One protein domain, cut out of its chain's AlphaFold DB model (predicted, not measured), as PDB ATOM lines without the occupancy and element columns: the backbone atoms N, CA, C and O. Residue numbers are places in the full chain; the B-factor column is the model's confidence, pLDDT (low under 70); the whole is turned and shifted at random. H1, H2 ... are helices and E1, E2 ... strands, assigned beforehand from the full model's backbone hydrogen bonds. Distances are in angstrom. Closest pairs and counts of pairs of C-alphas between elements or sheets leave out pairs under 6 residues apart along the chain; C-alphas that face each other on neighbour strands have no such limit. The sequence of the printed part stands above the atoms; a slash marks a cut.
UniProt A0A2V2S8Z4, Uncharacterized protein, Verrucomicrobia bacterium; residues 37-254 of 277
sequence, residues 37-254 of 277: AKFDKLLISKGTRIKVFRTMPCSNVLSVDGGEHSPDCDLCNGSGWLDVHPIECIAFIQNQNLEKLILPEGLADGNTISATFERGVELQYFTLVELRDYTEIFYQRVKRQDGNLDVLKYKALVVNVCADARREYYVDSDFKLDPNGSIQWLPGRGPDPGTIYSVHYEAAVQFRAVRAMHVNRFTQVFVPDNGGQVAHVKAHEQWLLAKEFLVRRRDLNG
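AT A GLANCE: This is residues 37 to 254 of the 277 residues of an uncharacterized protein of Verrucomicrobia bacterium (UniProt A0A2V2S8Z4). A small closed barrel of six strands, E1, E2, E5, E13, E10 and E6, forms the middle of an elongated domain, with H1 across its outside. E6 and E10 run on past the ring into a lobe with E7, E8 and E9, and at the opposite end the hairpin E11 and E12 reaches away as an arm. The small hairpin E3 and E4 extends from the link between E2 and E5. The 218 printed residues hold one named helix, then thirteen named strands, mostly strand in class, with antiparallel neighbours throughout. The whole is loose, with a radius of gyration of the C-alphas of 21.1 A and spans of 73 by 43 by 33 A.

IN THESE COORDINATES: H1, residues 37 to 46, begins at C-alpha (285.125, 329.474, 387.412). E1 is residues 48 to 57, 27.1 A long, and E2 residues 81 to 97, 24.6 A, bending by 120 degrees at residue 85. E3 is residues 101 to 103, E4 106 to 108 and E5 112 to 117. E6, residues 128 to 143, is 26.5 A long and bends by 117 degrees at residue 133. E7 is residues 156 to 163, E8 175 to 177 and E9 183 to 185. E10, residues 196 to 214, is 45.5 A long and begins at C-alpha (335.533, 339.542, 371.974). E11 is residues 218 to 223, E12 229 to 234, and E13, residues 238 to 243, ends at C-alpha (314.774, 329.801, 385.115).

HOW THE PARTS SIT: Round the barrel the neighbour strands are antiparallel, with backbone atoms within hydrogen-bond range: N 50 and O 89 at 2.9 A between E1 and E2, N 94 and O 114 at 2.8 A between E2 and E5, and N 113 and O 241 at 2.8 A between E5 and E13. Also within hydrogen-bond range are N 242 and O 208 at 2.9 A between the neighbours E13 and E10, N 138 and O 201 at 2.8 A between E10 and E6, and N 51 and O 130 at 2.8 A between E6 and E1. H1 is on the barrel, outside it, at a height of 9.3 A, across the strands; the closest C-alphas of H1 and E2 are Leu 43 and Phe 92, 5.5 A. Every O i to N i+4 pair in H1 is within hydrogen-bond range. E7 is not in the ring but pairs with E10, N 200 and O 161 at 2.8 A. The hairpins are E1 and E2, E3 and E4 (N 101 and O 108, 2.9 A), E8 and E9 (N 176 and O 184, 2.8 A), and E11 and E12 (N 221 and O 231, 2.9 A).

THE WHOLE: The C-alphas farthest apart, Arg 166 and Gly 227, are 75.9 A apart. The printed part has no cut. The links E1 to E2, E6 to E7 and E7 to E8 are long. Mean pLDDT of the printed part is 88.4; residues 66 to 67, 100 to 110 and 246 to 254 are under 70.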
ATOM      1  N   ALA A  37     285.445 328.080 387.700       86.25
ATOM      2  CA  ALA A  37     285.125 329.474 387.412       86.25
ATOM      3  C   ALA A  37     285.892 330.436 388.332       86.25
ATOM      4  O   ALA A  37     286.210 331.559 387.936       86.25
ATOM      5  N   LYS A  38     286.223 330.015 389.561       89.12
ATOM      6  CA  LYS A  38     287.085 330.803 390.456       89.12
ATOM      7  C   LYS A  38     288.535 330.826 389.980       89.12
ATOM      8  O   LYS A  38     289.162 331.878 390.068       89.12
ATOM      9  N   PHE A  39     289.047 329.719 389.441       88.81
ATOM     10  CA  PHE A  39     290.378 329.693 388.826       88.81
ATOM     11  C   PHE A  39     290.444 330.576 387.577       88.81
ATOM     12  O   PHE A  39     291.378 331.365 387.450       88.81
ATOM     13  N   ASP A  40     289.430 330.522 386.711       90.12
ATOM     14  CA  ASP A  40     289.352 331.393 385.532       90.12
ATOM     15  C   ASP A  40     289.343 332.876 385.941       90.12
ATOM     16  O   ASP A  40     290.112 333.680 385.417       90.12
ATOM     17  N   LYS A  41     288.544 333.246 386.953       93.31
ATOM     18  CA  LYS A  41     288.542 334.613 387.505       93.31
ATOM     19  C   LYS A  41     289.898 335.016 388.084       93.31
ATOM     20  O   LYS A  41     290.305 336.167 387.921       93.31
ATOM     21  N   LEU A  42     290.592 334.107 388.769       93.12
ATOM     22  CA  LEU A  42     291.930 334.361 389.303       93.12
ATOM     23  C   LEU A  42     292.923 334.646 388.171       93.12
ATOM     24  O   LEU A  42     293.631 335.648 388.231       93.12
ATOM     25  N   LEU A  43     292.927 333.819 387.123       92.94
ATOM     26  CA  LEU A  43     293.778 334.011 385.949       92.94
ATOM     27  C   LEU A  43     293.489 335.339 385.251       92.94
ATOM     28  O   LEU A  43     294.409 336.105 385.007       92.94
ATOM     29  N   ILE A  44     292.222 335.667 385.006       93.38
ATOM     30  CA  ILE A  44     291.854 336.923 384.333       93.38
ATOM     31  C   ILE A  44     292.247 338.150 385.171       93.38
ATOM     32  O   ILE A  44     292.674 339.162 384.626       93.38
ATOM     33  N   SER A  45     292.093 338.085 386.497       95.62
ATOM     34  CA  SER A  45     292.294 339.252 387.371       95.62
ATOM     35  C   SER A  45     293.725 339.445 387.867       95.62
ATOM     36  O   SER A  45     294.085 340.564 388.239       95.62
ATOM     37  N   LYS A  46     294.517 338.370 387.947       96.31
ATOM     38  CA  LYS A  46     295.866 338.363 388.543       96.31
ATOM     39  C   LYS A  46     296.918 337.680 387.677       96.31
ATOM     40  O   LYS A  46     298.078 337.640 388.075       96.31
ATOM     41  N   GLY A  47     296.523 337.095 386.555       96.19
ATOM     42  CA  GLY A  47     297.441 336.423 385.656       96.19
ATOM     43  C   GLY A  47     298.290 337.394 384.846       96.19
ATOM     44  O   GLY A  47     297.975 338.571 384.685       96.19
ATOM     45  N   THR A  48     299.371 336.844 384.319       96.88
ATOM     46  CA  THR A  48     300.356 337.496 383.465       96.88
ATOM     47  C   THR A  48     300.251 336.922 382.061       96.88
ATOM     48  O   THR A  48     300.006 335.721 381.901       96.88
ATOM     49  N   ARG A  49     300.478 337.753 381.036       97.69
ATOM     50  CA  ARG A  49     300.559 337.274 379.654       97.69
ATOM     51  C   ARG A  49     301.857 336.513 379.445       97.69
ATOM     52  O   ARG A  49     302.950 337.022 379.711       97.69
ATOM     53  N   ILE A  50     301.734 335.302 378.929       97.81
ATOM     54  CA  ILE A  50     302.866 334.427 378.664       97.81
ATOM     55  C   ILE A  50     302.811 333.881 377.240       97.81
ATOM     56  O   ILE A  50     301.758 333.853 376.601       97.81
ATOM     57  N   LYS A  51     303.962 333.420 376.757       97.94
ATOM     58  CA  LYS A  51     304.072 332.514 375.617       97.94
ATOM     59  C   LYS A  51     304.483 331.140 376.107       97.94
ATOM     60  O   LYS A  51     305.482 331.019 376.810       97.94
ATOM     61  N   VAL A  52     303.737 330.120 375.702       96.88
ATOM     62  CA  VAL A  52     304.083 328.713 375.918       96.88
ATOM     63  C   VAL A  52     304.532 328.135 374.587       96.88
ATOM     64  O   VAL A  52     303.783 328.171 373.611       96.88
ATOM     65  N   PHE A  53     305.762 327.639 374.528       96.81
ATOM     66  CA  PHE A  53     306.336 327.080 373.309       96.81
ATOM     67  C   PHE A  53     306.090 325.578 373.230       96.81
ATOM     68  O   PHE A  53     305.968 324.892 374.242       96.81
ATOM     69  N   ARG A  54     306.055 325.044 372.012       93.00
ATOM     70  CA  ARG A  54     306.206 323.607 371.807       93.00
ATOM     71  C   ARG A  54     307.692 323.301 371.830       93.00
ATOM     72  O   ARG A  54     308.417 323.725 370.933       93.00
ATOM     73  N   THR A  55     308.118 322.594 372.863       94.62
ATOM     74  CA  THR A  55     309.517 322.234 373.057       94.62
ATOM     75  C   THR A  55     309.755 320.806 372.592       94.62
ATOM     76  O   THR A  55     309.015 319.895 372.952       94.62
ATOM     77  N   MET A  56     310.805 320.608 371.805       93.25
ATOM     78  CA  MET A  56     311.285 319.288 371.397       93.25
ATOM     79  C   MET A  56     312.807 319.220 371.531       93.25
ATOM     80  O   MET A  56     313.457 320.264 371.454       93.25
ATOM     81  N   PRO A  57     313.400 318.032 371.735       91.00
ATOM     82  CA  PRO A  57     314.849 317.887 371.697       91.00
ATOM     83  C   PRO A  57     315.412 318.412 370.374       91.00
ATOM     84  O   PRO A  57     314.806 318.239 369.312       91.00
ATOM     85  N   CYS A  58     316.568 319.063 370.434       89.94
ATOM     86  CA  CYS A  58     317.272 319.484 369.234       89.94
ATOM     87  C   CYS A  58     317.669 318.264 368.397       89.94
ATOM     88  O   CYS A  58     318.202 317.293 368.923       89.94
ATOM     89  N   SER A  59     317.437 318.325 367.086       90.38
ATOM     90  CA  SER A  59     317.772 317.237 366.164       90.38
ATOM     91  C   SER A  59     319.256 317.179 365.794       90.38
ATOM     92  O   SER A  59     319.677 316.216 365.162       90.38
ATOM     93  N   ASN A  60     320.048 318.199 366.146       86.94
ATOM     94  CA  ASN A  60     321.495 318.214 365.915       86.94
ATOM     95  C   ASN A  60     322.226 317.438 367.018       86.94
ATOM     96  O   ASN A  60     322.911 318.015 367.865       86.94
ATOM     97  N   VAL A  61     322.000 316.128 367.028       86.12
ATOM     98  CA  VAL A  61     322.624 315.163 367.936       86.12
ATOM     99  C   VAL A  61     323.463 314.175 367.137       86.12
ATOM    100  O   VAL A  61     323.136 313.863 365.991       86.12
ATOM    101  N   LEU A  62     324.546 313.681 367.736       78.94
ATOM    102  CA  LEU A  62     325.450 312.729 367.076       78.94
ATOM    103  C   LEU A  62     324.841 311.325 366.952       78.94
ATOM    104  O   LEU A  62     325.207 310.562 366.059       78.94
ATOM    105  N   SER A  63     323.887 310.976 367.819       79.62
ATOM    106  CA  SER A  63     323.187 309.692 367.782       79.62
ATOM    107  C   SER A  63     321.742 309.816 368.270       79.62
ATOM    108  O   SER A  63     321.402 310.725 369.019       79.62
ATOM    109  N   VAL A  64     320.877 308.896 367.827       77.31
ATOM    110  CA  VAL A  64     319.445 308.866 368.194       77.31
ATOM    111  C   VAL A  64     319.247 308.537 369.676       77.31
ATOM    112  O   VAL A  64     318.347 309.079 370.312       77.31
ATOM    113  N   ASP A  65     320.101 307.666 370.215       74.88
ATOM    114  CA  ASP A  65     320.034 307.208 371.606       74.88
ATOM    115  C   ASP A  65     320.945 308.017 372.546       74.88
ATOM    116  O   ASP A  65     320.803 307.945 373.767       74.88
ATOM    117  N   GLY A  66     321.894 308.783 371.998       62.47
ATOM    118  CA  GLY A  66     322.832 309.582 372.776       62.47
ATOM    119  C   GLY A  66     322.319 310.995 373.026       62.47
ATOM    120  O   GLY A  66     321.848 311.683 372.127       62.47
ATOM    121  N   GLY A  67     322.497 311.478 374.255       66.31
ATOM    122  CA  GLY A  67     322.299 312.887 374.617       66.31
ATOM    123  C   GLY A  67     323.427 313.814 374.143       66.31
ATOM    124  O   GLY A  67     323.581 314.911 374.674       66.31
ATOM    125  N   GLU A  68     324.255 313.363 373.198       77.25
ATOM    126  CA  GLU A  68     325.405 314.100 372.682       77.25
ATOM    127  C   GLU A  68     324.924 315.207 371.751       77.25
ATOM    128  O   GLU A  68     324.635 315.001 370.571       77.25
ATOM    129  N   HIS A  69     324.820 316.398 372.321       80.94
ATOM    130  CA  HIS A  69     324.404 317.602 371.636       80.94
ATOM    131  C   HIS A  69     325.533 318.629 371.708       80.94
ATOM    132  O   HIS A  69     326.043 318.915 372.794       80.94
ATOM    133  N   SER A  70     325.907 319.211 370.565       79.00
ATOM    134  CA  SER A  70     326.980 320.209 370.532       79.00
ATOM    135  C   SER A  70     326.630 321.409 371.427       79.00
ATOM    136  O   SER A  70     325.546 321.987 371.275       79.00
ATOM    137  N   PRO A  71     327.513 321.816 372.358       74.44
ATOM    138  CA  PRO A  71     327.280 323.002 373.180       74.44
ATOM    139  C   PRO A  71     327.183 324.278 372.334       74.44
ATOM    140  O   PRO A  71     326.492 325.210 372.740       74.44
ATOM    141  N   ASP A  72     327.781 324.268 371.139       73.19
ATOM    142  CA  ASP A  72     327.816 325.372 370.179       73.19
ATOM    143  C   ASP A  72     326.857 325.143 368.995       73.19
ATOM    144  O   ASP A  72     327.090 325.594 367.879       73.19
ATOM    145  N   CYS A  73     325.777 324.385 369.198       77.62
ATOM    146  CA  CYS A  73     324.791 324.136 368.150       77.62
ATOM    147  C   CYS A  73     324.028 325.416 367.766       77.62
ATOM    148  O   CYS A  73     323.235 325.917 368.568       77.62
ATOM    149  N   ASP A  74     324.176 325.856 366.516       77.06
ATOM    150  CA  ASP A  74     323.488 327.033 365.961       77.06
ATOM    151  C   ASP A  74     321.957 326.890 365.914       77.06
ATOM    152  O   ASP A  74     321.235 327.880 365.983       77.06
ATOM    153  N   LEU A  75     321.428 325.661 365.810       81.94
ATOM    154  CA  LEU A  75     319.977 325.450 365.697       81.94
ATOM    155  C   LEU A  75     319.229 325.794 366.985       81.94
ATOM    156  O   LEU A  75     318.111 326.302 366.938       81.94
ATOM    157  N   CYS A  76     319.819 325.482 368.136       83.19
ATOM    158  CA  CYS A  76     319.178 325.661 369.437       83.19
ATOM    159  C   CYS A  76     319.977 326.587 370.367       83.19
ATOM    160  O   CYS A  76     319.652 326.689 371.552       83.19
ATOM    161  N   ASN A  77     321.038 327.220 369.854       80.19
ATOM    162  CA  ASN A  77     322.005 328.026 370.605       80.19
ATOM    163  C   ASN A  77     322.543 327.282 371.835       80.19
ATOM    164  O   ASN A  77     322.547 327.779 372.966       80.19
ATOM    165  N   GLY A  78     322.889 326.013 371.619       79.25
ATOM    166  CA  GLY A  78     323.354 325.112 372.661       79.25
ATOM    167  C   GLY A  78     322.286 324.644 373.653       79.25
ATOM    168  O   GLY A  78     322.597 323.772 374.452       79.25
ATOM    169  N   SER A  79     321.049 325.162 373.648       82.69
ATOM    170  CA  SER A  79     320.011 324.818 374.646       82.69
ATOM    171  C   SER A  79     319.694 323.326 374.752       82.69
ATOM    172  O   SER A  79     319.281 322.877 375.820       82.69
ATOM    173  N   GLY A  80     319.917 322.570 373.674       87.38
ATOM    174  CA  GLY A  80     319.483 321.182 373.531       87.38
ATOM    175  C   GLY A  80     317.998 321.056 373.185       87.38
ATOM    176  O   GLY A  80     317.512 319.944 372.994       87.38
ATOM    177  N   TRP A  81     317.286 322.179 373.055       90.75
ATOM    178  CA  TRP A  81     315.843 322.231 372.856       90.75
ATOM    179  C   TRP A  81     315.483 323.171 371.707       90.75
ATOM    180  O   TRP A  81     316.016 324.267 371.581       90.75
ATOM    181  N   LEU A  82     314.546 322.757 370.865       90.88
ATOM    182  CA  LEU A  82     313.926 323.618 369.868       90.88
ATOM    183  C   LEU A  82     312.566 324.052 370.402       90.88
ATOM    184  O   LEU A  82     311.676 323.225 370.598       90.88
ATOM    185  N   ASP A  83     312.429 325.352 370.639       94.12
ATOM    186  CA  ASP A  83     311.215 325.975 371.151       94.12
ATOM    187  C   ASP A  83     310.488 326.675 369.994       94.12
ATOM    188  O   ASP A  83     310.916 327.719 369.500       94.12
ATOM    189  N   VAL A  84     309.390 326.081 369.520       91.12
ATOM    190  CA  VAL A  84     308.693 326.512 368.295       91.12
ATOM    191  C   VAL A  84     307.202 326.744 368.524       91.12
ATOM    192  O   VAL A  84     306.624 326.282 369.505       91.12
ATOM    193  N   HIS A  85     306.561 327.456 367.593       93.06
ATOM    194  CA  HIS A  85     305.107 327.675 367.553       93.06
ATOM    195  C   HIS A  85     304.496 328.113 368.899       93.06
ATOM    196  O   HIS A  85     303.643 327.401 369.441       93.06
ATOM    197  N   PRO A  86     304.925 329.261 369.458       95.12
ATOM    198  CA  PRO A  86     304.405 329.725 370.733       95.12
ATOM    199  C   PRO A  86     302.908 330.013 370.649       95.12
ATOM    200  O   PRO A  86     302.435 330.623 369.687       95.12
ATOM    201  N   ILE A  87     302.185 329.632 371.698       95.06
ATOM    202  CA  ILE A  87     300.815 330.075 371.945       95.06
ATOM    203  C   ILE A  87     300.831 331.161 373.017       95.06
ATOM    204  O   ILE A  87     301.540 331.042 374.017       95.06
ATOM    205  N   GLU A  88     300.075 332.233 372.797       96.88
ATOM    206  CA  GLU A  88     299.875 333.269 373.809       96.88
ATOM    207  C   GLU A  88     298.702 332.880 374.708       96.88
ATOM    208  O   GLU A  88     297.634 332.515 374.217       96.88
ATOM    209  N   CYS A  89     298.910 332.939 376.021       95.56
ATOM    210  CA  CYS A  89     297.883 332.644 377.017       95.56
ATOM    211  C   CYS A  89     298.161 333.392 378.326       95.56
ATOM    212  O   CYS A  89     299.098 334.194 378.426       95.56
ATOM    213  N   ILE A  90     297.325 333.147 379.333       96.75
ATOM    214  CA  ILE A  90     297.475 333.731 380.666       96.75
ATOM    215  C   ILE A  90     297.889 332.647 381.664       96.75
ATOM    216  O   ILE A  90     297.340 331.543 381.683       96.75
ATOM    217  N   ALA A  91     298.836 332.982 382.539       97.12
ATOM    218  CA  ALA A  91     299.184 332.155 383.689       97.12
ATOM    219  C   ALA A  91     299.261 332.983 384.967       97.12
ATOM    220  O   ALA A  91     299.676 334.139 384.963       97.12
ATOM    221  N   PHE A  92     298.888 332.371 386.085       96.88
ATOM    222  CA  PHE A  92     299.025 332.961 387.407       96.88
ATOM    223  C   PHE A  92     300.293 332.434 388.074       96.88
ATOM    224  O   PHE A  92     300.391 331.237 388.362       96.88
ATOM    225  N   ILE A  93     301.253 333.329 388.314       95.81
ATOM    226  CA  ILE A  93     302.520 333.016 388.981       95.81
ATOM    227  C   ILE A  93     302.333 333.227 390.487       95.81
ATOM    228  O   ILE A  93     302.082 334.340 390.937       95.81
ATOM    229  N   GLN A  94     302.398 332.146 391.259       91.38
ATOM    230  CA  GLN A  94     301.986 332.128 392.668       91.38
ATOM    231  C   GLN A  94     303.099 332.536 393.625       91.38
ATOM    232  O   GLN A  94     302.855 333.213 394.622       91.38
ATOM    233  N   ASN A  95     304.311 332.066 393.363       87.88
ATOM    234  CA  ASN A  95     305.469 332.304 394.204       87.88
ATOM    235  C   ASN A  95     306.746 332.233 393.369       87.88
ATOM    236  O   ASN A  95     306.767 331.640 392.291       87.88
ATOM    237  N   GLN A  96     307.805 332.821 393.911       86.19
ATOM    238  CA  GLN A  96     309.169 332.629 393.456       86.19
ATOM    239  C   GLN A  96     309.976 332.191 394.666       86.19
ATOM    240  O   GLN A  96     310.060 332.919 395.653       86.19
ATOM    241  N   ASN A  97     310.514 330.976 394.614       83.62
ATOM    242  CA  ASN A  97     311.418 330.499 395.641       83.62
ATOM    243  C   ASN A  97     312.856 330.766 395.198       83.62
ATOM    244  O   ASN A  97     313.301 330.219 394.183       83.62
ATOM    245  N   LEU A  98     313.537 331.622 395.967       78.69
ATOM    246  CA  LEU A  98     314.935 331.983 395.753       78.69
ATOM    247  C   LEU A  98     315.927 331.059 396.479       78.69
ATOM    248  O   LEU A  98     317.135 331.120 396.254       78.69
ATOM    249  N   GLU A  99     315.427 330.192 397.357       75.56
ATOM    250  CA  GLU A  99     316.249 329.272 398.131       75.56
ATOM    251  C   GLU A  99     316.578 328.012 397.328       75.56
ATOM    252  O   GLU A  99     315.758 327.503 396.558       75.56
ATOM    253  N   LYS A 100     317.792 327.483 397.526       68.94
ATOM    254  CA  LYS A 100     318.204 326.212 396.925       68.94
ATOM    255  C   LYS A 100     317.291 325.098 397.429       68.94
ATOM    256  O   LYS A 100     317.246 324.820 398.626       68.94
ATOM    257  N   LEU A 101     316.591 324.440 396.513       62.69
ATOM    258  CA  LEU A 101     315.770 323.280 396.833       62.69
ATOM    259  C   LEU A 101     316.664 322.042 396.864       62.69
ATOM    260  O   LEU A 101     317.347 321.732 395.889       62.69
ATOM    261  N   ILE A 102     316.648 321.320 397.982       67.69
ATOM    262  CA  ILE A 102     317.244 319.985 398.064       67.69
ATOM    263  C   ILE A 102     316.208 319.008 397.502       67.69
ATOM    264  O   ILE A 102     315.215 318.705 398.163       67.69
ATOM    265  N   LEU A 103     316.405 318.557 396.265       64.12
ATOM    266  CA  LEU A 103     315.589 317.522 395.631       64.12
ATOM    267  C   LEU A 103     316.317 316.167 395.702       64.12
ATOM    268  O   LEU A 103     317.547 316.150 395.805       64.12
ATOM    269  N   PRO A 104     315.604 315.024 395.632       59.28
ATOM    270  CA  PRO A 104     316.236 313.702 395.532       59.28
ATOM    271  C   PRO A 104     317.259 313.597 394.387       59.28
ATOM    272  O   PRO A 104     318.219 312.839 394.483       59.28
ATOM    273  N   GLU A 105     317.085 314.391 393.329       56.06
ATOM    274  CA  GLU A 105     317.951 314.455 392.148       56.06
ATOM    275  C   GLU A 105     319.153 315.422 392.304       56.06
ATOM    276  O   GLU A 105     320.015 315.511 391.420       56.06
ATOM    277  N   GLY A 106     319.234 316.147 393.430       59.66
ATOM    278  CA  GLY A 106     320.319 317.068 393.778       59.66
ATOM    279  C   GLY A 106     319.854 318.457 394.226       59.66
ATOM    280  O   GLY A 106     318.675 318.711 394.467       59.66
ATOM    281  N   LEU A 107     320.808 319.384 394.346       57.41
ATOM    282  CA  LEU A 107     320.521 320.794 394.619       57.41
ATOM    283  C   LEU A 107     319.977 321.458 393.349       57.41
ATOM    284  O   LEU A 107     320.699 321.575 392.359       57.41
ATOM    285  N   ALA A 108     318.727 321.912 393.383       56.31
ATOM    286  CA  ALA A 108     318.182 322.805 392.370       56.31
ATOM    287  C   ALA A 108     318.385 324.252 392.826       56.31
ATOM    288  O   ALA A 108     318.023 324.612 393.952       56.31
ATOM    289  N   ASP A 109     318.983 325.082 391.969       61.66
ATOM    290  CA  ASP A 109     319.160 326.496 392.285       61.66
ATOM    291  C   ASP A 109     317.804 327.194 392.434       61.66
ATOM    292  O   ASP A 109     316.845 326.940 391.697       61.66
ATOM    293  N   GLY A 110     317.734 328.054 393.449       65.44
ATOM    294  CA  GLY A 110     316.527 328.735 393.881       65.44
ATOM    295  C   GLY A 110     316.130 329.838 392.920       65.44
ATOM    296  O   GLY A 110     316.329 331.010 393.176       65.44
ATOM    297  N   ASN A 111     315.591 329.491 391.765       85.31
ATOM    298  CA  ASN A 111     314.816 330.449 390.988       85.31
ATOM    299  C   ASN A 111     313.679 329.708 390.304       85.31
ATOM    300  O   ASN A 111     313.581 329.628 389.075       85.31
ATOM    301  N   THR A 112     312.877 329.071 391.156       90.81
ATOM    302  CA  THR A 112     311.716 328.297 390.735       90.81
ATOM    303  C   THR A 112     310.441 329.059 391.033       90.81
ATOM    304  O   THR A 112     310.346 329.767 392.036       90.81
ATOM    305  N   ILE A 113     309.458 328.913 390.155       94.12
ATOM    306  CA  ILE A 113     308.140 329.516 390.314       94.12
ATOM    307  C   ILE A 113     307.065 328.445 390.211       94.12
ATOM    308  O   ILE A 113     307.171 327.537 389.383       94.12
ATOM    309  N   SER A 114     306.017 328.538 391.027       95.44
ATOM    310  CA  SER A 114     304.798 327.770 390.784       95.44
ATOM    311  C   SER A 114     303.834 328.588 389.936       95.44
ATOM    312  O   SER A 114     303.538 329.742 390.250       95.44
ATOM    313  N   ALA A 115     303.352 327.985 388.855       96.88
ATOM    314  CA  ALA A 115     302.463 328.627 387.903       96.88
ATOM    315  C   ALA A 115     301.223 327.767 387.667       96.88
ATOM    316  O   ALA A 115     301.324 326.548 387.511       96.88
ATOM    317  N   THR A 116     300.057 328.412 387.630       96.56
ATOM    318  CA  THR A 116     298.801 327.813 387.155       96.56
ATOM    319  C   THR A 116     298.472 328.380 385.782       96.56
ATOM    320  O   THR A 116     298.511 329.596 385.609       96.56
ATOM    321  N   PHE A 117     298.146 327.518 384.825       95.69
ATOM    322  CA  PHE A 117     297.920 327.893 383.428       95.69
ATOM    323  C   PHE A 117     296.440 327.889 383.080       95.69
ATOM    324  O   PHE A 117     295.657 327.149 383.678       95.69
ATOM    325  N   GLU A 118     296.067 328.697 382.090       93.81
ATOM    326  CA  GLU A 118     294.751 328.648 381.463       93.81
ATOM    327  C   GLU A 118     294.368 327.224 381.034       93.81
ATOM    328  O   GLU A 118     295.192 326.415 380.601       93.81
ATOM    329  N   ARG A 119     293.086 326.886 381.189       91.62
ATOM    330  CA  ARG A 119     292.587 325.552 380.860       91.62
ATOM    331  C   ARG A 119     292.779 325.259 379.370       91.62
ATOM    332  O   ARG A 119     292.426 326.070 378.523       91.62
ATOM    333  N   GLY A 120     293.258 324.055 379.065       90.31
ATOM    334  CA  GLY A 120     293.551 323.620 377.696       90.31
ATOM    335  C   GLY A 120     294.979 323.929 377.246       90.31
ATOM    336  O   GLY A 120     295.404 323.420 376.214       90.31
ATOM    337  N   VAL A 121     295.738 324.696 378.034       94.06
ATOM    338  CA  VAL A 121     297.185 324.824 377.870       94.06
ATOM    339  C   VAL A 121     297.840 323.625 378.551       94.06
ATOM    340  O   VAL A 121     297.762 323.474 379.769       94.06
ATOM    341  N   GLU A 122     298.455 322.762 377.749       93.00
ATOM    342  CA  GLU A 122     299.131 321.553 378.219       93.00
ATOM    343  C   GLU A 122     300.637 321.726 378.084       93.00
ATOM    344  O   GLU A 122     301.142 322.038 377.002       93.00
ATOM    345  N   LEU A 123     301.352 321.535 379.190       95.56
ATOM    346  CA  LEU A 123     302.807 321.617 379.200       95.56
ATOM    347  C   LEU A 123     303.415 320.217 379.183       95.56
ATOM    348  O   LEU A 123     302.855 319.240 379.679       95.56
ATOM    349  N   GLN A 124     304.616 320.141 378.633       94.50
ATOM    350  CA  GLN A 124     305.503 318.990 378.746       94.50
ATOM    351  C   GLN A 124     306.716 319.367 379.595       94.50
ATOM    352  O   GLN A 124     307.026 320.549 379.775       94.50
ATOM    353  N   TYR A 125     307.443 318.371 380.096       93.25
ATOM    354  CA  TYR A 125     308.740 318.630 380.721       93.25
ATOM    355  C   TYR A 125     309.650 319.411 379.764       93.25
ATOM    356  O   TYR A 125     309.654 319.174 378.560       93.25
ATOM    357  N   PHE A 126     310.385 320.369 380.322       93.62
ATOM    358  CA  PHE A 126     311.257 321.327 379.642       93.62
ATOM    359  C   PHE A 126     310.577 322.346 378.723       93.62
ATOM    360  O   PHE A 126     311.284 323.172 378.142       93.62
ATOM    361  N   THR A 127     309.238 322.373 378.674       96.56
ATOM    362  CA  THR A 127     308.479 323.397 377.935       96.56
ATOM    363  C   THR A 127     308.938 324.798 378.319       96.56
ATOM    364  O   THR A 127     308.913 325.139 379.507       96.56
ATOM    365  N   LEU A 128     309.341 325.597 377.329       96.94
ATOM    366  CA  LEU A 128     309.707 326.996 377.525       96.94
ATOM    367  C   LEU A 128     308.455 327.856 377.736       96.94
ATOM    368  O   LEU A 128     307.496 327.811 376.963       96.94
ATOM    369  N   VAL A 129     308.500 328.672 378.784       97.81
ATOM    370  CA  VAL A 129     307.494 329.669 379.140       97.81
ATOM    371  C   VAL A 129     308.173 331.033 379.202       97.81
ATOM    372  O   VAL A 129     309.056 331.255 380.028       97.81
ATOM    373  N   GLU A 130     307.753 331.954 378.340       97.50
ATOM    374  CA  GLU A 130     308.240 333.338 378.292       97.50
ATOM    375  C   GLU A 130     307.186 334.286 378.876       97.50
ATOM    376  O   GLU A 130     306.035 334.282 378.441       97.50
ATOM    377  N   LEU A 131     307.570 335.129 379.833       97.25
ATOM    378  CA  LEU A 131     306.713 336.175 380.389       97.25
ATOM    379  C   LEU A 131     306.825 337.423 379.513       97.25
ATOM    380  O   LEU A 131     307.907 337.978 379.340       97.25
ATOM    381  N   ARG A 132     305.697 337.879 378.964       94.44
ATOM    382  CA  ARG A 132     305.673 338.944 377.946       94.44
ATOM    383  C   ARG A 132     305.771 340.348 378.521       94.44
ATOM    384  O   ARG A 132     306.200 341.259 377.822       94.44
ATOM    385  N   ASP A 133     305.364 340.499 379.773       92.75
ATOM    386  CA  ASP A 133     305.247 341.794 380.443       92.75
ATOM    387  C   ASP A 133     306.453 342.108 381.341       92.75
ATOM    388  O   ASP A 133     306.476 343.141 382.005       92.75
ATOM    389  N   TYR A 134     307.452 341.218 381.377       95.31
ATOM    390  CA  TYR A 134     308.587 341.312 382.287       95.31
ATOM    391  C   TYR A 134     309.897 341.044 381.558       95.31
ATOM    392  O   TYR A 134     310.023 340.073 380.807       95.31
ATOM    393  N   THR A 135     310.884 341.890 381.835       96.12
ATOM    394  CA  THR A 135     312.251 341.735 381.350       96.12
ATOM    395  C   THR A 135     313.195 341.393 382.494       96.12
ATOM    396  O   THR A 135     312.916 341.637 383.669       96.12
ATOM    397  N   GLU A 136     314.313 340.774 382.144       94.69
ATOM    398  CA  GLU A 136     315.437 340.538 383.036       94.69
ATOM    399  C   GLU A 136     316.725 340.942 382.337       94.69
ATOM    400  O   GLU A 136     316.824 340.958 381.107       94.69
ATOM    401  N   ILE A 137     317.702 341.297 383.157       93.94
ATOM    402  CA  ILE A 137     319.010 341.741 382.717       93.94
ATOM    403  C   ILE A 137     319.905 340.527 382.489       93.94
ATOM    404  O   ILE A 137     320.079 339.682 383.367       93.94
ATOM    405  N   PHE A 138     320.539 340.503 381.325       92.75
ATOM    406  CA  PHE A 138     321.530 339.520 380.929       92.75
ATOM    407  C   PHE A 138     322.834 340.204 380.550       92.75
ATOM    408  O   PHE A 138     322.864 341.334 380.064       92.75
ATOM    409  N   TYR A 139     323.930 339.479 380.741       92.75
ATOM    410  CA  TYR A 139     325.233 339.856 380.226       92.75
ATOM    411  C   TYR A 139     325.878 338.661 379.533       92.75
ATOM    412  O   TYR A 139     325.762 337.518 379.975       92.75
ATOM    413  N   GLN A 140     326.553 338.927 378.421       90.44
ATOM    414  CA  GLN A 140     327.177 337.904 377.592       90.44
ATOM    415  C   GLN A 140     328.468 338.450 376.986       90.44
ATOM    416  O   GLN A 140     328.560 339.626 376.636       90.44
ATOM    417  N   ARG A 141     329.467 337.576 376.834       91.44
ATOM    418  CA  ARG A 141     330.604 337.826 375.946       91.44
ATOM    419  C   ARG A 141     330.282 337.254 374.578       91.44
ATOM    420  O   ARG A 141     329.855 336.106 374.481       91.44
ATOM    421  N   VAL A 142     330.500 338.048 373.542       91.19
ATOM    422  CA  VAL A 142     330.246 337.668 372.156       91.19
ATOM    423  C   VAL A 142     331.550 337.795 371.391       91.19
ATOM    424  O   VAL A 142     332.288 338.768 371.552       91.19
ATOM    425  N   LYS A 143     331.853 336.788 370.576       92.88
ATOM    426  CA  LYS A 143     332.952 336.858 369.621       92.88
ATOM    427  C   LYS A 143     332.397 337.347 368.290       92.88
ATOM    428  O   LYS A 143     331.513 336.701 367.731       92.88
ATOM    429  N   ARG A 144     332.927 338.470 367.808       94.94
ATOM    430  CA  ARG A 144     332.518 339.106 366.558       94.94
ATOM    431  C   ARG A 144     332.667 338.143 365.375       94.94
ATOM    432  O   ARG A 144     333.766 337.622 365.171       94.94
ATOM    433  N   GLN A 145     331.593 337.928 364.618       90.06
ATOM    434  CA  GLN A 145     331.588 337.052 363.439       90.06
ATOM    435  C   GLN A 145     331.981 337.795 362.156       90.06
ATOM    436  O   GLN A 145     331.908 339.025 362.083       90.06
ATOM    437  N   ASP A 146     332.356 337.043 361.123       90.00
ATOM    438  CA  ASP A 146     332.445 337.577 359.765       90.00
ATOM    439  C   ASP A 146     331.028 337.906 359.257       90.00
ATOM    440  O   ASP A 146     330.114 337.091 359.350       90.00
ATOM    441  N   GLY A 147     330.816 339.123 358.750       93.25
ATOM    442  CA  GLY A 147     329.485 339.645 358.401       93.25
ATOM    443  C   GLY A 147     329.080 340.808 359.302       93.25
ATOM    444  O   GLY A 147     329.937 341.392 359.948       93.25
ATOM    445  N   ASN A 148     327.804 341.190 359.349       95.31
ATOM    446  CA  ASN A 148     327.324 342.326 360.155       95.31
ATOM    447  C   ASN A 148     326.329 341.937 361.257       95.31
ATOM    448  O   ASN A 148     325.760 342.830 361.874       95.31
ATOM    449  N   LEU A 149     326.108 340.647 361.495       94.81
ATOM    450  CA  LEU A 149     325.132 340.154 362.461       94.81
ATOM    451  C   LEU A 149     325.831 339.281 363.501       94.81
ATOM    452  O   LEU A 149     326.465 338.294 363.139       94.81
ATOM    453  N   ASP A 150     325.662 339.622 364.773       93.12
ATOM    454  CA  ASP A 150     326.076 338.786 365.894       93.12
ATOM    455  C   ASP A 150     324.838 338.373 366.706       93.12
ATOM    456  O   ASP A 150     324.075 339.215 367.195       93.12
ATOM    457  N   VAL A 151     324.636 337.061 366.843       89.06
ATOM    458  CA  VAL A 151     323.470 336.475 367.518       89.06
ATOM    459  C   VAL A 151     323.701 336.425 369.027       89.06
ATOM    460  O   VAL A 151     324.728 335.939 369.507       89.06
ATOM    461  N   LEU A 152     322.734 336.935 369.790       88.06
ATOM    462  CA  LEU A 152     322.732 336.871 371.252       88.06
ATOM    463  C   LEU A 152     322.017 335.609 371.738       88.06
ATOM    464  O   LEU A 152     321.135 335.090 371.056       88.06
ATOM    465  N   LYS A 153     322.367 335.132 372.941       86.62
ATOM    466  CA  LYS A 153     321.741 333.933 373.522       86.62
ATOM    467  C   LYS A 153     320.224 334.095 373.652       86.62
ATOM    468  O   LYS A 153     319.479 333.170 373.334       86.62
ATOM    469  N   TYR A 154     319.780 335.258 374.125       90.50
ATOM    470  CA  TYR A 154     318.369 335.622 374.172       90.50
ATOM    471  C   TYR A 154     318.114 336.815 373.266       90.50
ATOM    472  O   TYR A 154     318.972 337.681 373.102       90.50
ATOM    473  N   LYS A 155     316.893 336.886 372.736       92.62
ATOM    474  CA  LYS A 155     316.410 338.033 371.974       92.62
ATOM    475  C   LYS A 155     316.469 339.296 372.835       92.62
ATOM    476  O   LYS A 155     315.631 339.473 373.723       92.62
ATOM    477  N   ALA A 156     317.439 340.169 372.563       96.38
ATOM    478  CA  ALA A 156     317.522 341.449 373.246       96.38
ATOM    479  C   ALA A 156     316.335 342.335 372.864       96.38
ATOM    480  O   ALA A 156     315.964 342.460 371.695       96.38
ATOM    481  N   LEU A 157     315.744 342.952 373.878       97.06
ATOM    482  CA  LEU A 157     314.732 343.992 373.743       97.06
ATOM    483  C   LEU A 157     315.380 345.373 373.835       97.06
ATOM    484  O   LEU A 157     314.999 346.282 373.105       97.06
ATOM    485  N   VAL A 158     316.382 345.505 374.708       97.81
ATOM    486  CA  VAL A 158     317.151 346.732 374.936       97.81
ATOM    487  C   VAL A 158     318.605 346.353 375.189       97.81
ATOM    488  O   VAL A 158     318.864 345.426 375.949       97.81
ATOM    489  N   VAL A 159     319.561 347.066 374.589       98.19
ATOM    490  CA  VAL A 159     320.986 346.953 374.940       98.19
ATOM    491  C   VAL A 159     321.369 348.158 375.785       98.19
ATOM    492  O   VAL A 159     321.283 349.290 375.320       98.19
ATOM    493  N   ASN A 160     321.796 347.901 377.019       98.06
ATOM    494  CA  ASN A 160     322.161 348.936 377.985       98.06
ATOM    495  C   ASN A 160     323.637 349.326 377.857       98.06
ATOM    496  O   ASN A 160     323.970 350.504 377.920       98.06
ATOM    497  N   VAL A 161     324.522 348.337 377.676       98.31
ATOM    498  CA  VAL A 161     325.966 348.552 377.488       98.31
ATOM    499  C   VAL A 161     326.487 347.560 376.457       98.31
ATOM    500  O   VAL A 161     326.177 346.371 376.522       98.31
ATOM    501  N   CYS A 162     327.307 348.034 375.524       98.50
ATOM    502  CA  CYS A 162     328.046 347.198 374.587       98.50
ATOM    503  C   CYS A 162     329.462 347.754 374.464       98.50
ATOM    504  O   CYS A 162     329.628 348.908 374.085       98.50
ATOM    505  N   ALA A 163     330.483 346.970 374.802       98.50
ATOM    506  CA  ALA A 163     331.857 347.463 374.836       98.50
ATOM    507  C   ALA A 163     332.875 346.357 374.561       98.50
ATOM    508  O   ALA A 163     332.696 345.212 374.983       98.50
ATOM    509  N   ASP A 164     333.966 346.716 373.892       98.25
ATOM    510  CA  ASP A 164     335.182 345.905 373.841       98.25
ATOM    511  C   ASP A 164     336.281 346.535 374.714       98.25
ATOM    512  O   ASP A 164     336.030 347.436 375.512       98.25
ATOM    513  N   ALA A 165     337.518 346.052 374.593       97.56
ATOM    514  CA  ALA A 165     338.644 346.586 375.359       97.56
ATOM    515  C   ALA A 165     339.061 348.018 374.961       97.56
ATOM    516  O   ALA A 165     339.849 348.639 375.672       97.56
ATOM    517  N   ARG A 166     338.604 348.525 373.810       97.69
ATOM    518  CA  ARG A 166     339.018 349.808 373.227       97.69
ATOM    519  C   ARG A 166     337.966 350.894 373.430       97.69
ATOM    520  O   ARG A 166     338.348 352.042 373.648       97.69
ATOM    521  N   ARG A 167     336.674 350.570 373.311       98.06
ATOM    522  CA  ARG A 167     335.580 351.550 373.415       98.06
ATOM    523  C   ARG A 167     334.211 350.928 373.695       98.06
ATOM    524  O   ARG A 167     334.004 349.723 373.557       98.06
ATOM    525  N   GLU A 168     333.265 351.807 374.006       98.56
ATOM    526  CA  GLU A 168     331.831 351.518 374.003       98.56
ATOM    527  C   GLU A 168     331.215 351.733 372.612       98.56
ATOM    528  O   GLU A 168     331.705 352.520 371.794       98.56
ATOM    529  N   TYR A 169     330.122 351.017 372.370       98.50
ATOM    530  CA  TYR A 169     329.313 351.039 371.162       98.50
ATOM    531  C   TYR A 169     327.876 351.400 371.532       98.50
ATOM    532  O   TYR A 169     327.330 350.856 372.495       98.50
ATOM    533  N   TYR A 170     327.243 352.262 370.737       98.44
ATOM    534  CA  TYR A 170     325.902 352.772 371.037       98.44
ATOM    535  C   TYR A 170     324.868 352.332 369.996       98.44
ATOM    536  O   TYR A 170     325.139 352.305 368.790       98.44
ATOM    537  N   VAL A 171     323.661 352.015 370.475       98.38
ATOM    538  CA  VAL A 171     322.497 351.703 369.631       98.38
ATOM    539  C   VAL A 171     322.204 352.892 368.707       98.38
ATOM    540  O   VAL A 171     322.377 354.046 369.092       98.38
ATOM    541  N   ASP A 172     321.820 352.603 367.465       98.06
ATOM    542  CA  ASP A 172     321.565 353.535 366.356       98.06
ATOM    543  C   ASP A 172     322.776 354.346 365.849       98.06
ATOM    544  O   ASP A 172     322.696 354.935 364.769       98.06
ATOM    545  N   SER A 173     323.914 354.319 366.552       98.38
ATOM    546  CA  SER A 173     325.179 354.952 366.140       98.38
ATOM    547  C   SER A 173     326.187 353.949 365.574       98.38
ATOM    548  O   SER A 173     326.788 354.185 364.524       98.38
ATOM    549  N   ASP A 174     326.380 352.821 366.262       98.62
ATOM    550  CA  ASP A 174     327.332 351.778 365.870       98.62
ATOM    551  C   ASP A 174     326.629 350.483 365.432       98.62
ATOM    552  O   ASP A 174     327.144 349.757 364.580       98.62
ATOM    553  N   PHE A 175     325.438 350.200 365.967       98.62
ATOM    554  CA  PHE A 175     324.647 349.013 365.631       98.62
ATOM    555  C   PHE A 175     323.146 349.248 365.826       98.62
ATOM    556  O   PHE A 175     322.732 350.221 366.450       98.62
ATOM    557  N   LYS A 176     322.324 348.329 365.320       98.56
ATOM    558  CA  LYS A 176     320.882 348.239 365.589       98.56
ATOM    559  C   LYS A 176     320.530 346.841 366.077       98.56
ATOM    560  O   LYS A 176     321.286 345.904 365.840       98.56
ATOM    561  N   LEU A 177     319.390 346.697 366.744       98.00
ATOM    562  CA  LEU A 177     318.822 345.377 366.996       98.00
ATOM    563  C   LEU A 177     317.996 344.939 365.789       98.00
ATOM    564  O   LEU A 177     317.148 345.692 365.308       98.00
ATOM    565  N   ASP A 178     318.248 343.730 365.297       97.06
ATOM    566  CA  ASP A 178     317.391 343.118 364.285       97.06
ATOM    567  C   ASP A 178     316.038 342.685 364.908       97.06
ATOM    568  O   ASP A 178     315.865 342.706 366.134       97.06
ATOM    569  N   PRO A 179     315.043 342.254 364.110       94.62
ATOM    570  CA  PRO A 179     313.768 341.768 364.645       94.62
ATOM    571  C   PRO A 179     313.882 340.557 365.587       94.62
ATOM    572  O   PRO A 179     312.926 340.265 366.311       94.62
ATOM    573  N   ASN A 180     315.017 339.854 365.600       89.06
ATOM    574  CA  ASN A 180     315.316 338.739 366.497       89.06
ATOM    575  C   ASN A 180     316.086 339.175 367.755       89.06
ATOM    576  O   ASN A 180     316.385 338.330 368.594       89.06
ATOM    577  N   GLY A 181     316.366 340.471 367.921       92.31
ATOM    578  CA  GLY A 181     317.144 341.012 369.037       92.31
ATOM    579  C   GLY A 181     318.633 340.669 368.975       92.31
ATOM    580  O   GLY A 181     319.300 340.679 370.004       92.31
ATOM    581  N   SER A 182     319.142 340.338 367.792       93.94
ATOM    582  CA  SER A 182     320.570 340.183 367.509       93.94
ATOM    583  C   SER A 182     321.199 341.539 367.190       93.94
ATOM    584  O   SER A 182     320.517 342.464 366.743       93.94
ATOM    585  N   ILE A 183     322.507 341.668 367.407       97.25
ATOM    586  CA  ILE A 183     323.243 342.905 367.133       97.25
ATOM    587  C   ILE A 183     323.579 342.956 365.644       97.25
ATOM    588  O   ILE A 183     324.373 342.159 365.149       97.25
ATOM    589  N   GLN A 184     322.991 343.915 364.934       97.88
ATOM    590  CA  GLN A 184     323.305 344.230 363.547       97.88
ATOM    591  C   GLN A 184     324.221 345.459 363.477       97.88
ATOM    592  O   GLN A 184     323.775 346.600 363.608       97.88
ATOM    593  N   TRP A 185     325.511 345.230 363.255       98.25
ATOM    594  CA  TRP A 185     326.523 346.273 363.121       98.25
ATOM    595  C   TRP A 185     326.315 347.114 361.858       98.25
ATOM    596  O   TRP A 185     326.023 346.593 360.776       98.25
ATOM    597  N   LEU A 186     326.492 348.430 361.983       98.19
ATOM    598  CA  LEU A 186     326.466 349.332 360.833       98.19
ATOM    599  C   LEU A 186     327.780 349.220 360.029       98.19
ATOM    600  O   LEU A 186     328.819 348.872 360.593       98.19
ATOM    601  N   PRO A 187     327.786 349.511 358.713       97.88
ATOM    602  CA  PRO A 187     328.993 349.395 357.893       97.88
ATOM    603  C   PRO A 187     330.173 350.208 358.446       97.88
ATOM    604  O   PRO A 187     330.039 351.400 358.722       97.88
ATOM    605  N   GLY A 188     331.332 349.559 358.611       96.56
ATOM    606  CA  GLY A 188     332.532 350.180 359.188       96.56
ATOM    607  C   GLY A 188     332.420 350.513 360.682       96.56
ATOM    608  O   GLY A 188     333.276 351.212 361.223       96.56
ATOM    609  N   ARG A 189     331.362 350.044 361.351       97.38
ATOM    610  CA  ARG A 189     331.156 350.154 362.794       97.38
ATOM    611  C   ARG A 189     331.286 348.780 363.447       97.38
ATOM    612  O   ARG A 189     331.182 347.744 362.793       97.38
ATOM    613  N   GLY A 190     331.507 348.801 364.755       96.69
ATOM    614  CA  GLY A 190     331.723 347.605 365.562       96.69
ATOM    615  C   GLY A 190     333.190 347.190 365.713       96.69
ATOM    616  O   GLY A 190     334.081 347.872 365.198       96.69
ATOM    617  N   PRO A 191     333.432 346.103 366.463       97.50
ATOM    618  CA  PRO A 191     334.750 345.502 366.626       97.50
ATOM    619  C   PRO A 191     335.246 344.827 365.342       97.50
ATOM    620  O   PRO A 191     334.449 344.415 364.495       97.50
ATOM    621  N   ASP A 192     336.563 344.633 365.250       97.56
ATOM    622  CA  ASP A 192     337.179 343.816 364.201       97.56
ATOM    623  C   ASP A 192     336.697 342.351 364.329       97.56
ATOM    624  O   ASP A 192     336.570 341.862 365.463       97.56
ATOM    625  N   PRO A 193     336.451 341.618 363.224       96.38
ATOM    626  CA  PRO A 193     336.110 340.196 363.277       96.38
ATOM    627  C   PRO A 193     337.062 339.384 364.165       96.38
ATOM    628  O   PRO A 193     338.276 339.582 364.163       96.38
ATOM    629  N   GLY A 194     336.500 338.488 364.977       94.06
ATOM    630  CA  GLY A 194     337.231 337.707 365.975       94.06
ATOM    631  C   GLY A 194     337.463 338.402 367.323       94.06
ATOM    632  O   GLY A 194     337.809 337.708 368.285       94.06
ATOM    633  N   THR A 195     337.228 339.715 367.432       97.44
ATOM    634  CA  THR A 195     337.293 340.451 368.706       97.44
ATOM    635  C   THR A 195     336.187 339.987 369.649       97.44
ATOM    636  O   THR A 195     335.044 339.785 369.238       97.44
ATOM    637  N   ILE A 196     336.520 339.821 370.930       96.06
ATOM    638  CA  ILE A 196     335.533 339.542 371.974       96.06
ATOM    639  C   ILE A 196     335.067 340.870 372.562       96.06
ATOM    640  O   ILE A 196     335.885 341.667 373.021       96.06
ATOM    641  N   TYR A 197     333.756 341.076 372.593       97.88
ATOM    642  CA  TYR A 197     333.128 342.210 373.259       97.88
ATOM    643  C   TYR A 197     332.106 341.712 374.287       97.88
ATOM    644  O   TYR A 197     331.681 340.554 374.263       97.88
ATOM    645  N   SER A 198     331.756 342.566 375.242       97.69
ATOM    646  CA  SER A 198     330.734 342.283 376.249       97.69
ATOM    647  C   SER A 198     329.481 343.092 375.949       97.69
ATOM    648  O   SER A 198     329.561 344.261 375.576       97.69
ATOM    649  N   VAL A 199     328.324 342.471 376.145       97.88
ATOM    650  CA  VAL A 199     327.018 343.112 376.019       97.88
ATOM    651  C   VAL A 199     326.216 342.884 377.294       97.88
ATOM    652  O   VAL A 199     326.196 341.778 377.830       97.88
ATOM    653  N   HIS A 200     325.560 343.936 377.768       97.81
ATOM    654  CA  HIS A 200     324.593 343.931 378.856       97.81
ATOM    655  C   HIS A 200     323.247 344.403 378.298       97.81
ATOM    656  O   HIS A 200     323.142 345.520 377.786       97.81
ATOM    657  N   TYR A 201     322.220 343.566 378.384       97.75
ATOM    658  CA  TYR A 201     320.953 343.766 377.685       97.75
ATOM    659  C   TYR A 201     319.767 343.228 378.482       97.75
ATOM    660  O   TYR A 201     319.927 342.423 379.393       97.75
ATOM    661  N   GLU A 202     318.572 343.684 378.134       97.50
ATOM    662  CA  GLU A 202     317.317 343.164 378.661       97.50
ATOM    663  C   GLU A 202     316.706 342.167 377.683       97.50
ATOM    664  O   GLU A 202     316.650 342.424 376.477       97.50
ATOM    665  N   ALA A 203     316.208 341.048 378.199       96.50
ATOM    666  CA  ALA A 203     315.435 340.071 377.441       96.50
ATOM    667  C   ALA A 203     314.189 339.653 378.225       96.50
ATOM    668  O   ALA A 203     314.086 339.898 379.428       96.50
ATOM    669  N   ALA A 204     313.225 339.035 377.543       96.19
ATOM    670  CA  ALA A 204     312.026 338.525 378.198       96.19
ATOM    671  C   ALA A 204     312.388 337.460 379.246       96.19
ATOM    672  O   ALA A 204     313.282 336.637 379.035       96.19
ATOM    673  N   VAL A 205     311.681 337.459 380.375       95.94
ATOM    674  CA  VAL A 205     311.903 336.457 381.421       95.94
ATOM    675  C   VAL A 205     311.466 335.080 380.919       95.94
ATOM    676  O   VAL A 205     310.317 334.899 380.520       95.94
ATOM    677  N   GLN A 206     312.362 334.094 380.997       95.81
ATOM    678  CA  GLN A 206     312.121 332.739 380.503       95.81
ATOM    679  C   GLN A 206     312.296 331.676 381.594       95.81
ATOM    680  O   GLN A 206     313.276 331.667 382.348       95.81
ATOM    681  N   PHE A 207     311.350 330.741 381.645       96.12
ATOM    682  CA  PHE A 207     311.369 329.572 382.518       96.12
ATOM    683  C   PHE A 207     311.151 328.291 381.714       96.12
ATOM    684  O   PHE A 207     310.510 328.312 380.668       96.12
ATOM    685  N   ARG A 208     311.618 327.157 382.233       95.81
ATOM    686  CA  ARG A 208     311.284 325.824 381.729       95.81
ATOM    687  C   ARG A 208     310.479 325.040 382.750       95.81
ATOM    688  O   ARG A 208     310.753 325.100 383.948       95.81
ATOM    689  N   ALA A 209     309.502 324.279 382.275       95.88
ATOM    690  CA  ALA A 209     308.714 323.382 383.108       95.88
ATOM    691  C   ALA A 209     309.566 322.218 383.630       95.88
ATOM    692  O   ALA A 209     310.075 321.422 382.848       95.88
ATOM    693  N   VAL A 210     309.720 322.102 384.950       93.19
ATOM    694  CA  VAL A 210     310.587 321.074 385.557       93.19
ATOM    695  C   VAL A 210     309.813 320.020 386.331       93.19
ATOM    696  O   VAL A 210     310.286 318.895 386.460       93.19
ATOM    697  N   ARG A 211     308.622 320.346 386.846       93.38
ATOM    698  CA  ARG A 211     307.814 319.388 387.607       93.38
ATOM    699  C   ARG A 211     306.323 319.656 387.465       93.38
ATOM    700  O   ARG A 211     305.843 320.737 387.799       93.38
ATOM    701  N   ALA A 212     305.592 318.629 387.048       94.50
ATOM    702  CA  ALA A 212     304.140 318.603 387.094       94.50
ATOM    703  C   ALA A 212     303.673 318.504 388.555       94.50
ATOM    704  O   ALA A 212     303.947 317.510 389.228       94.50
ATOM    705  N   MET A 213     302.969 319.523 389.052       93.81
ATOM    706  CA  MET A 213     302.365 319.486 390.389       93.81
ATOM    707  C   MET A 213     300.950 318.916 390.302       93.81
ATOM    708  O   MET A 213     300.602 317.971 391.008       93.81
ATOM    709  N   HIS A 214     300.147 319.452 389.379       92.94
ATOM    710  CA  HIS A 214     298.775 319.017 389.143       92.94
ATOM    711  C   HIS A 214     298.419 319.121 387.655       92.94
ATOM    712  O   HIS A 214     298.003 320.182 387.203       92.94
ATOM    713  N   VAL A 215     298.559 318.027 386.901       91.75
ATOM    714  CA  VAL A 215     298.338 318.012 385.434       91.75
ATOM    715  C   VAL A 215     297.121 317.198 384.998       91.75
ATOM    716  O   VAL A 215     296.403 317.583 384.087       91.75
ATOM    717  N   ASN A 216     296.806 316.114 385.709       90.19
ATOM    718  CA  ASN A 216     295.715 315.195 385.361       90.19
ATOM    719  C   ASN A 216     294.521 315.349 386.307       90.19
ATOM    720  O   ASN A 216     294.060 314.394 386.930       90.19
ATOM    721  N   ARG A 217     294.045 316.588 386.460       87.94
ATOM    722  CA  ARG A 217     292.854 316.892 387.261       87.94
ATOM    723  C   ARG A 217     291.632 316.887 386.360       87.94
ATOM    724  O   ARG A 217     291.478 317.775 385.530       87.94
ATOM    725  N   PHE A 218     290.753 315.913 386.545       88.94
ATOM    726  CA  PHE A 218     289.497 315.816 385.808       88.94
ATOM    727  C   PHE A 218     288.332 316.012 386.765       88.94
ATOM    728  O   PHE A 218     288.319 315.454 387.863       88.94
ATOM    729  N   THR A 219     287.353 316.804 386.348       85.12
ATOM    730  CA  THR A 219     286.116 317.008 387.098       85.12
ATOM    731  C   THR A 219     284.909 316.894 386.176       85.12
ATOM    732  O   THR A 219     285.027 316.851 384.950       85.12
ATOM    733  N   GLN A 220     283.739 316.789 386.787       84.38
ATOM    734  CA  GLN A 220     282.455 316.753 386.116       84.38
ATOM    735  C   GLN A 220     281.742 318.071 386.386       84.38
ATOM    736  O   GLN A 220     281.558 318.448 387.540       84.38
ATOM    737  N   VAL A 221     281.333 318.759 385.325       79.75
ATOM    738  CA  VAL A 221     280.519 319.973 385.416       79.75
ATOM    739  C   VAL A 221     279.155 319.719 384.799       79.75
ATOM    740  O   VAL A 221     279.031 319.098 383.743       79.75
ATOM    741  N   PHE A 222     278.116 320.181 385.484       79.00
ATOM    742  CA  PHE A 222     276.768 320.185 384.942       79.00
ATOM    743  C   PHE A 222     276.656 321.321 383.925       79.00
ATOM    744  O   PHE A 222     277.030 322.450 384.238       79.00
ATOM    745  N   VAL A 223     276.161 321.026 382.723       79.00
ATOM    746  CA  VAL A 223     275.968 322.012 381.653       79.00
ATOM    747  C   VAL A 223     274.463 322.240 381.489       79.00
ATOM    748  O   VAL A 223     273.798 321.421 380.845       79.00
ATOM    749  N   PRO A 224     273.897 323.315 382.078       73.31
ATOM    750  CA  PRO A 224     272.455 323.567 382.045       73.31
ATOM    751  C   PRO A 224     271.911 323.652 380.615       73.31
ATOM    752  O   PRO A 224     270.883 323.051 380.311       73.31
ATOM    753  N   ASP A 225     272.663 324.306 379.729       80.00
ATOM    754  CA  ASP A 225     272.246 324.616 378.356       80.00
ATOM    755  C   ASP A 225     272.205 323.390 377.431       80.00
ATOM    756  O   ASP A 225     271.605 323.439 376.362       80.00
ATOM    757  N   ASN A 226     272.794 322.263 377.845       75.69
ATOM    758  CA  ASN A 226     272.817 321.021 377.070       75.69
ATOM    759  C   ASN A 226     271.882 319.958 377.672       75.69
ATOM    760  O   ASN A 226     272.261 318.800 377.850       75.69
ATOM    761  N   GLY A 227     270.675 320.369 378.081       78.62
ATOM    762  CA  GLY A 227     269.666 319.470 378.652       78.62
ATOM    763  C   GLY A 227     270.079 318.837 379.985       78.62
ATOM    764  O   GLY A 227     269.660 317.723 380.294       78.62
ATOM    765  N   GLY A 228     270.943 319.509 380.752       77.25
ATOM    766  CA  GLY A 228     271.460 318.997 382.021       77.25
ATOM    767  C   GLY A 228     272.444 317.832 381.886       77.25
ATOM    768  O   GLY A 228     272.563 316.998 382.787       77.25
ATOM    769  N   GLN A 229     273.148 317.745 380.756       80.94
ATOM    770  CA  GLN A 229     274.227 316.779 380.599       80.94
ATOM    771  C   GLN A 229     275.424 317.118 381.494       80.94
ATOM    772  O   GLN A 229     275.734 318.276 381.779       80.94
ATOM    773  N   VAL A 230     276.119 316.067 381.926       80.06
ATOM    774  CA  VAL A 230     277.386 316.178 382.647       80.06
ATOM    775  C   VAL A 230     278.515 316.168 381.626       80.06
ATOM    776  O   VAL A 230     278.678 315.190 380.898       80.06
ATOM    777  N   ALA A 231     279.307 317.234 381.600       81.19
ATOM    778  CA  ALA A 231     280.533 317.297 380.822       81.19
ATOM    779  C   ALA A 231     281.732 316.927 381.701       81.19
ATOM    780  O   ALA A 231     281.860 317.383 382.838       81.19
ATOM    781  N   HIS A 232     282.622 316.104 381.157       85.12
ATOM    782  CA  HIS A 232     283.927 315.841 381.752       85.12
ATOM    783  C   HIS A 232     284.903 316.901 381.264       85.12
ATOM    784  O   HIS A 232     285.089 317.072 380.061       85.12
ATOM    785  N   VAL A 233     285.522 317.612 382.197       86.06
ATOM    786  CA  VAL A 233     286.441 318.707 381.890       86.06
ATOM    787  C   VAL A 233     287.762 318.496 382.616       86.06
ATOM    788  O   VAL A 233     287.798 318.102 383.785       86.06
ATOM    789  N   LYS A 234     288.863 318.760 381.911       89.12
ATOM    790  CA  LYS A 234     290.195 318.861 382.509       89.12
ATOM    791  C   LYS A 234     290.302 320.225 383.196       89.12
ATOM    792  O   LYS A 234     289.929 321.243 382.614       89.12
ATOM    793  N   ALA A 235     290.732 320.238 384.451       91.75
ATOM    794  CA  ALA A 235     290.994 321.462 385.195       91.75
ATOM    795  C   ALA A 235     292.334 322.078 384.760       91.75
ATOM    796  O   ALA A 235     293.090 321.477 384.000       91.75
ATOM    797  N   HIS A 236     292.631 323.274 385.262       93.25
ATOM    798  CA  HIS A 236     293.892 323.978 385.029       93.25
ATOM    799  C   HIS A 236     295.099 323.120 385.408       93.25
ATOM    800  O   HIS A 236     295.050 322.369 386.391       93.25
ATOM    801  N   GLU A 237     296.195 323.266 384.672       95.00
ATOM    802  CA  GLU A 237     297.463 322.643 385.038       95.00
ATOM    803  C   GLU A 237     298.243 323.535 386.000       95.00
ATOM    804  O   GLU A 237     298.233 324.763 385.877       95.00
ATOM    805  N   GLN A 238     298.931 322.916 386.956       96.00
ATOM    806  CA  GLN A 238     299.888 323.593 387.822       96.00
ATOM    807  C   GLN A 238     301.255 322.933 387.702       96.00
ATOM    808  O   GLN A 238     301.388 321.712 387.851       96.00
ATOM    809  N   TRP A 239     302.268 323.764 387.490       96.69
ATOM    810  CA  TRP A 239     303.646 323.340 387.305       96.69
ATOM    811  C   TRP A 239     304.588 324.115 388.214       96.69
ATOM    812  O   TRP A 239     304.318 325.252 388.602       96.69
ATOM    813  N   LEU A 240     305.707 323.478 388.537       94.94
ATOM    814  CA  LEU A 240     306.910 324.154 388.985       94.94
ATOM    815  C   LEU A 240     307.788 324.405 387.755       94.94
ATOM    816  O   LEU A 240     308.075 323.476 386.990       94.94
ATOM    817  N   LEU A 241     308.203 325.651 387.572       95.38
ATOM    818  CA  LEU A 241     309.094 326.085 386.504       95.38
ATOM    819  C   LEU A 241     310.420 326.548 387.114       95.38
ATOM    820  O   LEU A 241     310.421 327.067 388.224       95.38
ATOM    821  N   ALA A 242     311.529 326.392 386.400       92.62
ATOM    822  CA  ALA A 242     312.848 326.902 386.784       92.62
ATOM    823  C   ALA A 242     313.358 327.882 385.724       92.62
ATOM    824  O   ALA A 242     313.021 327.726 384.552       92.62
ATOM    825  N   LYS A 243     314.154 328.891 386.102       91.25
ATOM    826  CA  LYS A 243     314.774 329.801 385.115       91.25
ATOM    827  C   LYS A 243     315.544 329.012 384.060       91.25
ATOM    828  O   LYS A 243     316.285 328.094 384.405       91.25
ATOM    829  N   GLU A 244     315.399 329.402 382.793       86.50
ATOM    830  CA  GLU A 244     315.987 328.686 381.649       86.50
ATOM    831  C   GLU A 244     317.494 328.452 381.825       86.50
ATOM    832  O   GLU A 244     317.956 327.317 381.733       86.50
ATOM    833  N   PHE A 245     318.238 329.496 382.203       78.88
ATOM    834  CA  PHE A 245     319.691 329.413 382.368       78.88
ATOM    835  C   PHE A 245     320.152 328.570 383.562       78.88
ATOM    836  O   PHE A 245     321.334 328.243 383.634       78.88
ATOM    837  N   LEU A 246     319.257 328.247 384.503       62.56
ATOM    838  CA  LEU A 246     319.559 327.401 385.662       62.56
ATOM    839  C   LEU A 246     319.266 325.925 385.409       62.56
ATOM    840  O   LEU A 246     319.558 325.094 386.271       62.56
ATOM    841  N   VAL A 247     318.677 325.575 384.264       57.69
ATOM    842  CA  VAL A 247     318.481 324.172 383.908       57.69
ATOM    843  C   VAL A 247     319.854 323.573 383.619       57.69
ATOM    844  O   VAL A 247     320.397 323.699 382.521       57.69
ATOM    845  N   ARG A 248     320.433 322.960 384.658       59.78
ATOM    846  CA  ARG A 248     321.732 322.293 384.605       59.78
ATOM    847  C   ARG A 248     321.689 321.227 383.528       59.78
ATOM    848  O   ARG A 248     320.860 320.317 383.572       59.78
ATOM    849  N   ARG A 249     322.603 321.334 382.576       57.88
ATOM    850  CA  ARG A 249     322.819 320.298 381.572       57.88
ATOM    851  C   ARG A 249     323.748 319.263 382.168       57.88
ATOM    852  O   ARG A 249     324.713 319.637 382.828       57.88
ATOM    853  N   ARG A 250     323.457 317.987 381.951       54.75
ATOM    854  CA  ARG A 250     324.368 316.906 382.313       54.75
ATOM    855  C   ARG A 250     324.769 316.139 381.061       54.75
ATOM    856  O   ARG A 250     323.925 315.936 380.194       54.75
ATOM    857  N   ASP A 251     326.038 315.760 380.965       50.50
ATOM    858  CA  ASP A 251     326.509 314.812 379.954       50.50
ATOM    859  C   ASP A 251     326.041 313.376 380.286       50.50
ATOM    860  O   ASP A 251     325.382 313.132 381.302       50.50
ATOM    861  N   LEU A 252     326.397 312.405 379.436       36.50
ATOM    862  CA  LEU A 252     326.070 310.982 379.624       36.50
ATOM    863  C   LEU A 252     326.637 310.380 380.922       36.50
ATOM    864  O   LEU A 252     326.122 309.380 381.414       36.50
ATOM    865  N   ASN A 253     327.672 310.994 381.494       52.75
ATOM    866  CA  ASN A 253     328.293 310.568 382.744       52.75
ATOM    867  C   ASN A 253     327.670 311.269 383.964       52.75
ATOM    868  O   ASN A 253     328.089 311.038 385.098       52.75
ATOM    869  N   GLY A 254     326.664 312.124 383.747       52.03
ATOM    870  CA  GLY A 254     326.025 312.915 384.788       52.03
ATOM    871  C   GLY A 254     326.804 314.170 385.191       52.03
ATOM    872  O   GLY A 254     326.410 314.813 386.168       52.03
TER     873      GLY A 254